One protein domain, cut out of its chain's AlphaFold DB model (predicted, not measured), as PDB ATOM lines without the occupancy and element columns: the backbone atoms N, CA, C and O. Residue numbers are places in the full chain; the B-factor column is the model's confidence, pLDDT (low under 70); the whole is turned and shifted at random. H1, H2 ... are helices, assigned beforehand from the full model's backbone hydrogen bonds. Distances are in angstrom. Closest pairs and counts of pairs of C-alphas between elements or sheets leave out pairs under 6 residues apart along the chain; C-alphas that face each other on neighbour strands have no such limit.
ATOM      1  N   ARG A  15     207.321  26.045 162.911       84.88
ATOM      2  CA  ARG A  15     206.834  25.682 164.257       84.88
ATOM      3  C   ARG A  15     207.923  25.619 165.340       84.88
ATOM      4  O   ARG A  15     207.593  25.491 166.511       84.88
ATOM      5  N   ARG A  16     209.207  25.688 164.963       85.25
ATOM      6  CA  ARG A  16     210.342  25.771 165.896       85.25
ATOM      7  C   ARG A  16     210.395  27.124 166.606       85.25
ATOM      8  O   ARG A  16     210.945  27.212 167.699       85.25
ATOM      9  N   TYR A  17     209.876  28.170 165.967       81.44
ATOM     10  CA  TYR A  17     209.966  29.540 166.450       81.44
ATOM     11  C   TYR A  17     208.639  29.983 167.064       81.44
ATOM     12  O   TYR A  17     207.565  29.654 166.562       81.44
ATOM     13  N   ASP A  18     208.724  30.749 168.149       84.38
ATOM     14  CA  ASP A  18     207.567  31.413 168.743       84.38
ATOM     15  C   ASP A  18     207.250  32.695 167.961       84.38
ATOM     16  O   ASP A  18     207.983  33.688 168.016       84.38
ATOM     17  N   TRP A  19     206.143  32.662 167.220       83.12
ATOM     18  CA  TRP A  19     205.659  33.789 166.423       83.12
ATOM     19  C   TRP A  19     204.676  34.683 167.181       83.12
ATOM     20  O   TRP A  19     204.268  35.702 166.629       83.12
ATOM     21  N   ALA A  20     204.318  34.378 168.434       85.81
ATOM     22  CA  ALA A  20     203.355  35.182 169.194       85.81
ATOM     23  C   ALA A  20     203.816  36.642 169.370       85.81
ATOM     24  O   ALA A  20     203.004  37.556 169.487       85.81
ATOM     25  N   LYS A  21     205.135  36.874 169.343       80.19
ATOM     26  CA  LYS A  21     205.764  38.205 169.421       80.19
ATOM     27  C   LYS A  21     206.249  38.732 168.064       80.19
ATOM     28  O   LYS A  21     206.974  39.733 168.015       80.19
ATOM     29  N   ALA A  22     205.927  38.051 166.965       80.94
ATOM     30  CA  ALA A  22     206.326  38.468 165.629       80.94
ATOM     31  C   ALA A  22     205.402  39.588 165.138       80.94
ATOM     32  O   ALA A  22     204.239  39.371 164.818       80.94
ATOM     33  N   THR A  23     205.933  40.806 165.061       86.00
ATOM     34  CA  THR A  23     205.227  41.958 164.498       86.00
ATOM     35  C   THR A  23     205.703  42.236 163.077       86.00
ATOM     36  O   THR A  23     206.908  42.247 162.790       86.00
ATOM     37  N   ARG A  24     204.748  42.455 162.160       85.44
ATOM     38  CA  ARG A  24     205.042  42.778 160.758       85.44
ATOM     39  C   ARG A  24     205.936  44.016 160.705       85.44
ATOM     40  O   ARG A  24     205.653  45.025 161.339       85.44
ATOM     41  N   GLY A  25     207.037  43.919 159.965       79.81
ATOM     42  CA  GLY A  25     207.961  45.036 159.779       79.81
ATOM     43  C   GLY A  25     208.899  45.324 160.956       79.81
ATOM     44  O   GLY A  25     209.646  46.286 160.867       79.81
ATOM     45  N   ARG A  26     208.959  44.509 162.023       81.88
ATOM     46  CA  ARG A  26     209.894  44.735 163.153       81.88
ATOM     47  C   ARG A  26     211.358  44.851 162.720       81.88
ATOM     48  O   ARG A  26     212.087  45.701 163.224       81.88
ATOM     49  N   LEU A  27     211.790  43.982 161.804       73.94
ATOM     50  CA  LEU A  27     213.161  43.984 161.294       73.94
ATOM     51  C   LEU A  27     213.387  45.133 160.301       73.94
ATOM     52  O   LEU A  27     214.418  45.790 160.368       73.94
ATOM     53  N   ALA A  28     212.390  45.437 159.465       75.00
ATOM     54  CA  ALA A  28     212.417  46.582 158.557       75.00
ATOM     55  C   ALA A  28     212.481  47.917 159.319       75.00
ATOM     56  O   ALA A  28     213.285  48.774 158.985       75.00
ATOM     57  N   ALA A  29     211.716  48.068 160.402       78.19
ATOM     58  CA  ALA A  29     211.754  49.240 161.275       78.19
ATOM     59  C   ALA A  29     213.100  49.375 162.005       78.19
ATOM     60  O   ALA A  29     213.588  50.485 162.193       78.19
ATOM     61  N   LYS A  30     213.729  48.258 162.401       73.56
ATOM     62  CA  LYS A  30     215.104  48.272 162.923       73.56
ATOM     63  C   LYS A  30     216.115  48.700 161.859       73.56
ATOM     64  O   LYS A  30     216.989  49.497 162.170       73.56
ATOM     65  N   ALA A  31     215.982  48.204 160.631       67.50
ATOM     66  CA  ALA A  31     216.848  48.582 159.519       67.50
ATOM     67  C   ALA A  31     216.673  50.061 159.129       67.50
ATOM     68  O   ALA A  31     217.662  50.748 158.923       67.50
ATOM     69  N   ALA A  32     215.441  50.578 159.134       68.50
ATOM     70  CA  ALA A  32     215.148  51.992 158.890       68.50
ATOM     71  C   ALA A  32     215.657  52.914 160.016       68.50
ATOM     72  O   ALA A  32     216.075  54.033 159.765       68.50
ATOM     73  N   LYS A  33     215.684  52.455 161.274       66.94
ATOM     74  CA  LYS A  33     216.374  53.194 162.351       66.94
ATOM     75  C   LYS A  33     217.895  53.113 162.233       66.94
ATOM     76  O   LYS A  33     218.595  54.016 162.668       66.94
ATOM     77  N   ALA A  34     218.411  52.026 161.665       60.91
ATOM     78  CA  ALA A  34     219.833  51.883 161.391       60.91
ATOM     79  C   ALA A  34     220.278  52.717 160.178       60.91
ATOM     80  O   ALA A  34     221.448  53.081 160.121       60.91
ATOM     81  N   SER A  35     219.380  53.069 159.246       57.72
ATOM     82  CA  SER A  35     219.731  53.914 158.097       57.72
ATOM     83  C   SER A  35     220.102  55.346 158.488       57.72
ATOM     84  O   SER A  35     220.949  55.927 157.823       57.72
ATOM     85  N   ASP A  36     219.594  55.875 159.608       58.53
ATOM     86  CA  ASP A  36     220.060  57.164 160.159       58.53
ATOM     87  C   ASP A  36     221.535  57.119 160.608       58.53
ATOM     88  O   ASP A  36     222.217  58.142 160.644       58.53
ATOM     89  N   LEU A  37     222.057  55.926 160.923       61.09
ATOM     90  CA  LEU A  37     223.469  55.698 161.254       61.09
ATOM     91  C   LEU A  37     224.322  55.370 160.015       61.09
ATOM     92  O   LEU A  37     225.548  55.292 160.113       61.09
ATOM     93  N   LEU A  38     223.696  55.159 158.856       63.56
ATOM     94  CA  LEU A  38     224.326  54.656 157.639       63.56
ATOM     95  C   LEU A  38     224.565  55.828 156.680       63.56
ATOM     96  O   LEU A  38     223.712  56.197 155.877       63.56
ATOM     97  N   ARG A  39     225.747  56.445 156.780       69.94
ATOM     98  CA  ARG A  39     226.174  57.469 155.817       69.94
ATOM     99  C   ARG A  39     226.594  56.793 154.512       69.94
ATOM    100  O   ARG A  39     227.501  55.966 154.517       69.94
ATOM    101  N   ILE A  40     225.955  57.165 153.409       78.81
ATOM    102  CA  ILE A  40     226.326  56.710 152.065       78.81
ATOM    103  C   ILE A  40     227.401  57.653 151.519       78.81
ATOM    104  O   ILE A  40     227.242  58.871 151.589       78.81
ATOM    105  N   LEU A  41     228.492  57.088 151.001       84.50
ATOM    106  CA  LEU A  41     229.519  57.823 150.267       84.50
ATOM    107  C   LEU A  41     229.302  57.641 148.765       84.50
ATOM    108  O   LEU A  41     228.851  56.582 148.324       84.50
ATOM    109  N   ASP A  42     229.686  58.649 147.985       89.31
ATOM    110  CA  ASP A  42     229.788  58.501 146.536       89.31
ATOM    111  C   ASP A  42     230.787  57.390 146.168       89.31
ATOM    112  O   ASP A  42     231.789  57.212 146.872       89.31
ATOM    113  N   PRO A  43     230.575  56.666 145.052       87.38
ATOM    114  CA  PRO A  43     231.422  55.537 144.662       87.38
ATOM    115  C   PRO A  43     232.910  55.885 144.550       87.38
ATOM    116  O   PRO A  43     233.760  55.084 144.930       87.38
ATOM    117  N   GLU A  44     233.238  57.089 144.074       91.38
ATOM    118  CA  GLU A  44     234.632  57.534 143.970       91.38
ATOM    119  C   GLU A  44     235.285  57.687 145.351       91.38
ATOM    120  O   GLU A  44     236.437  57.304 145.545       91.38
ATOM    121  N   LEU A  45     234.548  58.206 146.337       89.56
ATOM    122  CA  LEU A  45     235.051  58.351 147.702       89.56
ATOM    123  C   LEU A  45     235.121  56.998 148.406       89.56
ATOM    124  O   LEU A  45     236.119  56.709 149.063       89.56
ATOM    125  N   ALA A  46     234.118  56.141 148.219       87.75
ATOM    126  CA  ALA A  46     234.139  54.776 148.737       87.75
ATOM    127  C   ALA A  46     235.341  53.973 148.203       87.75
ATOM    128  O   ALA A  46     235.916  53.174 148.934       87.75
ATOM    129  N   ALA A  47     235.783  54.227 146.965       91.19
ATOM    130  CA  ALA A  47     236.987  53.604 146.414       91.19
ATOM    131  C   ALA A  47     238.287  54.064 147.102       91.19
ATOM    132  O   ALA A  47     239.278  53.334 147.083       91.19
ATOM    133  N   ARG A  48     238.303  55.259 147.709       93.62
ATOM    134  CA  ARG A  48     239.470  55.790 148.440       93.62
ATOM    135  C   ARG A  48     239.459  55.462 149.931       93.62
ATOM    136  O   ARG A  48     240.523  55.456 150.545       93.62
ATOM    137  N   PHE A  49     238.287  55.204 150.504       91.69
ATOM    138  CA  PHE A  49     238.115  54.896 151.919       91.69
ATOM    139  C   PHE A  49     237.665  53.438 152.100       91.69
ATOM    140  O   PHE A  49     236.473  53.154 151.981       91.69
ATOM    141  N   PRO A  50     238.595  52.508 152.393       85.44
ATOM    142  CA  PRO A  50     238.291  51.077 152.462       85.44
ATOM    143  C   PRO A  50     237.387  50.699 153.646       85.44
ATOM    144  O   PRO A  50     236.725  49.663 153.604       85.44
ATOM    145  N   ASP A  51     237.349  51.519 154.699       87.56
ATOM    146  CA  ASP A  51     236.545  51.280 155.897       87.56
ATOM    147  C   ASP A  51     236.103  52.581 156.590       87.56
ATOM    148  O   ASP A  51     236.581  53.681 156.298       87.56
ATOM    149  N   SER A  52     235.185  52.455 157.553       87.81
ATOM    150  CA  SER A  52     234.654  53.588 158.317       87.81
ATOM    151  C   SER A  52     235.681  54.256 159.238       87.81
ATOM    152  O   SER A  52     235.521  55.435 159.562       87.81
ATOM    153  N   GLY A  53     236.733  53.549 159.655       90.81
ATOM    154  CA  GLY A  53     237.828  54.109 160.444       90.81
ATOM    155  C   GLY A  53     238.602  55.153 159.645       90.81
ATOM    156  O   GLY A  53     238.743  56.287 160.100       90.81
ATOM    157  N   SER A  54     238.977  54.811 158.410       93.12
ATOM    158  CA  SER A  54     239.703  55.697 157.493       93.12
ATOM    159  C   SER A  54     238.939  56.995 157.185       93.12
ATOM    160  O   SER A  54     239.521  58.081 157.194       93.12
ATOM    161  N   VAL A  55     237.615  56.905 157.005       93.75
ATOM    162  CA  VAL A  55     236.735  58.077 156.848       93.75
ATOM    163  C   VAL A  55     236.758  58.939 158.108       93.75
ATOM    164  O   VAL A  55     236.919  60.158 158.037       93.75
ATOM    165  N   ASN A  56     236.593  58.318 159.275       94.44
ATOM    166  CA  ASN A  56     236.527  59.041 160.540       94.44
ATOM    167  C   ASN A  56     237.838  59.762 160.857       94.44
ATOM    168  O   ASN A  56     237.805  60.899 161.327       94.44
ATOM    169  N   ASP A  57     238.978  59.139 160.579       96.00
ATOM    170  CA  ASP A  57     240.286  59.749 160.805       96.00
ATOM    171  C   ASP A  57     240.517  60.952 159.888       96.00
ATOM    172  O   ASP A  57     240.958  62.003 160.360       96.00
ATOM    173  N   ALA A  58     240.115  60.859 158.617       95.69
ATOM    174  CA  ALA A  58     240.161  61.992 157.695       95.69
ATOM    175  C   ALA A  58     239.289  63.166 158.177       95.69
ATOM    176  O   ALA A  58     239.728  64.318 158.173       95.69
ATOM    177  N   LEU A  59     238.070  62.885 158.651       95.00
ATOM    178  CA  LEU A  59     237.176  63.917 159.185       95.00
ATOM    179  C   LEU A  59     237.724  64.550 160.470       95.00
ATOM    180  O   LEU A  59     237.637  65.767 160.637       95.00
ATOM    181  N   ARG A  60     238.329  63.763 161.364       96.75
ATOM    182  CA  ARG A  60     238.989  64.291 162.571       96.75
ATOM    183  C   ARG A  60     240.172  65.185 162.220       96.75
ATOM    184  O   ARG A  60     240.314  66.245 162.825       96.75
ATOM    185  N   ALA A  61     240.983  64.794 161.239       96.25
ATOM    186  CA  ALA A  61     242.092  65.615 160.764       96.25
ATOM    187  C   ALA A  61     241.600  66.962 160.212       96.25
ATOM    188  O   ALA A  61     242.195  67.998 160.503       96.25
ATOM    189  N   LEU A  62     240.475  66.972 159.486       95.62
ATOM    190  CA  LEU A  62     239.859  68.206 158.998       95.62
ATOM    191  C   LEU A  62     239.370  69.109 160.142       95.62
ATOM    192  O   LEU A  62     239.590  70.317 160.102       95.62
ATOM    193  N   VAL A  63     238.753  68.535 161.180       96.50
ATOM    194  CA  VAL A  63     238.344  69.287 162.380       96.50
ATOM    195  C   VAL A  63     239.558  69.867 163.108       96.50
ATOM    196  O   VAL A  63     239.534  71.026 163.516       96.50
ATOM    197  N   ALA A  64     240.638  69.093 163.244       95.06
ATOM    198  CA  ALA A  64     241.878  69.573 163.849       95.06
ATOM    199  C   ALA A  64     242.505  70.715 163.030       95.06
ATOM    200  O   ALA A  64     242.990  71.692 163.601       95.06
ATOM    201  N   LEU A  65     242.451  70.626 161.698       94.69
ATOM    202  CA  LEU A  65     242.924  71.682 160.808       94.69
ATOM    203  C   LEU A  65     242.103  72.968 160.965       94.69
ATOM    204  O   LEU A  65     242.691  74.040 161.087       94.69
ATOM    205  N   ASP A  66     240.772  72.878 161.005       92.62
ATOM    206  CA  ASP A  66     239.894  74.039 161.223       92.62
ATOM    207  C   ASP A  66     240.207  74.758 162.545       92.62
ATOM    208  O   ASP A  66     240.272  75.985 162.599       92.62
ATOM    209  N   GLN A  67     240.496  73.992 163.600       91.19
ATOM    210  CA  GLN A  67     240.893  74.539 164.899       91.19
ATOM    211  C   GLN A  67     242.280  75.195 164.878       91.19
ATOM    212  O   GLN A  67     242.504  76.180 165.583       91.19
ATOM    213  N   ALA A  68     243.213  74.655 164.091       90.50
ATOM    214  CA  ALA A  68     244.575  75.170 163.980       90.50
ATOM    215  C   ALA A  68     244.679  76.403 163.067       90.50
ATOM    216  O   ALA A  68     245.597  77.215 163.222       90.50
ATOM    217  N   LEU A  69     243.764  76.557 162.107       88.12
ATOM    218  CA  LEU A  69     243.798  77.665 161.163       88.12
ATOM    219  C   LEU A  69     243.434  78.990 161.856       88.12
ATOM    220  O   LEU A  69     242.388  79.106 162.503       88.12
TER     221      LEU A  69
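Overview. This is residues 15 to 69 of the 80 residues of an uncharacterized protein of Gammaproteobacteria bacterium RBG_16_66_13 (UniProt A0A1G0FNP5). The model is a drawn-out chain of helices with no common core: the longest helix, H3, lies toward one end, the short H2 sits close by the beginning of H3, and H1 lies off by itself toward the other end, with a tail of no named element before it. No two of the three helices touch. The printed part has 55 residues with three named helices, in the order H1, H2, H3, and no named strand; its class is all helix. It is extended, with a radius of gyration of the C-alphas of 19.2 A, and its outline is a rod spanning 62 by 25 by 17 A.

Arrangement. H3, residues 52 to 68, is near H2, residues 43 to 48: no pair of their C-alphas is within 8 A, but 5 pairs are within 10 A. H1, residues 26 to 35, is apart from both H2 and H3, with no C-alpha within 8 A of either. Every O i to N i+4 pair is within hydrogen-bond range in H1 and H3; in H2 it is 1 of 2, beside 3 of 3 O i to N i+3 pairs.

Along the chain. H3 measures 24.4 A from C-alpha 52 at (234.654, 53.588, 158.317) to C-alpha 68 at (244.575, 75.170, 163.980). H2 measures 8.9 A from Pro 43 to Arg 48. H1 measures 14.4 A from C-alpha 26 at (209.894, 44.735, 163.153) to C-alpha 35.

Size, cuts and confidence. The two C-alphas farthest apart are those of Arg 15 and Leu 69, 63.9 A. Residues 15 to 38, of which 26 to 35 belong to H1, stand free, as do residues 59 to 69, of which 59 to 68 belong to H3. The link from H2 to H3 is tight, with 3 residues, and the link from H1 to H2 is short, with 7. The printed part has no cut. The mean pLDDT of the printed part is 83.9, and residues 31 to 39 are under 70.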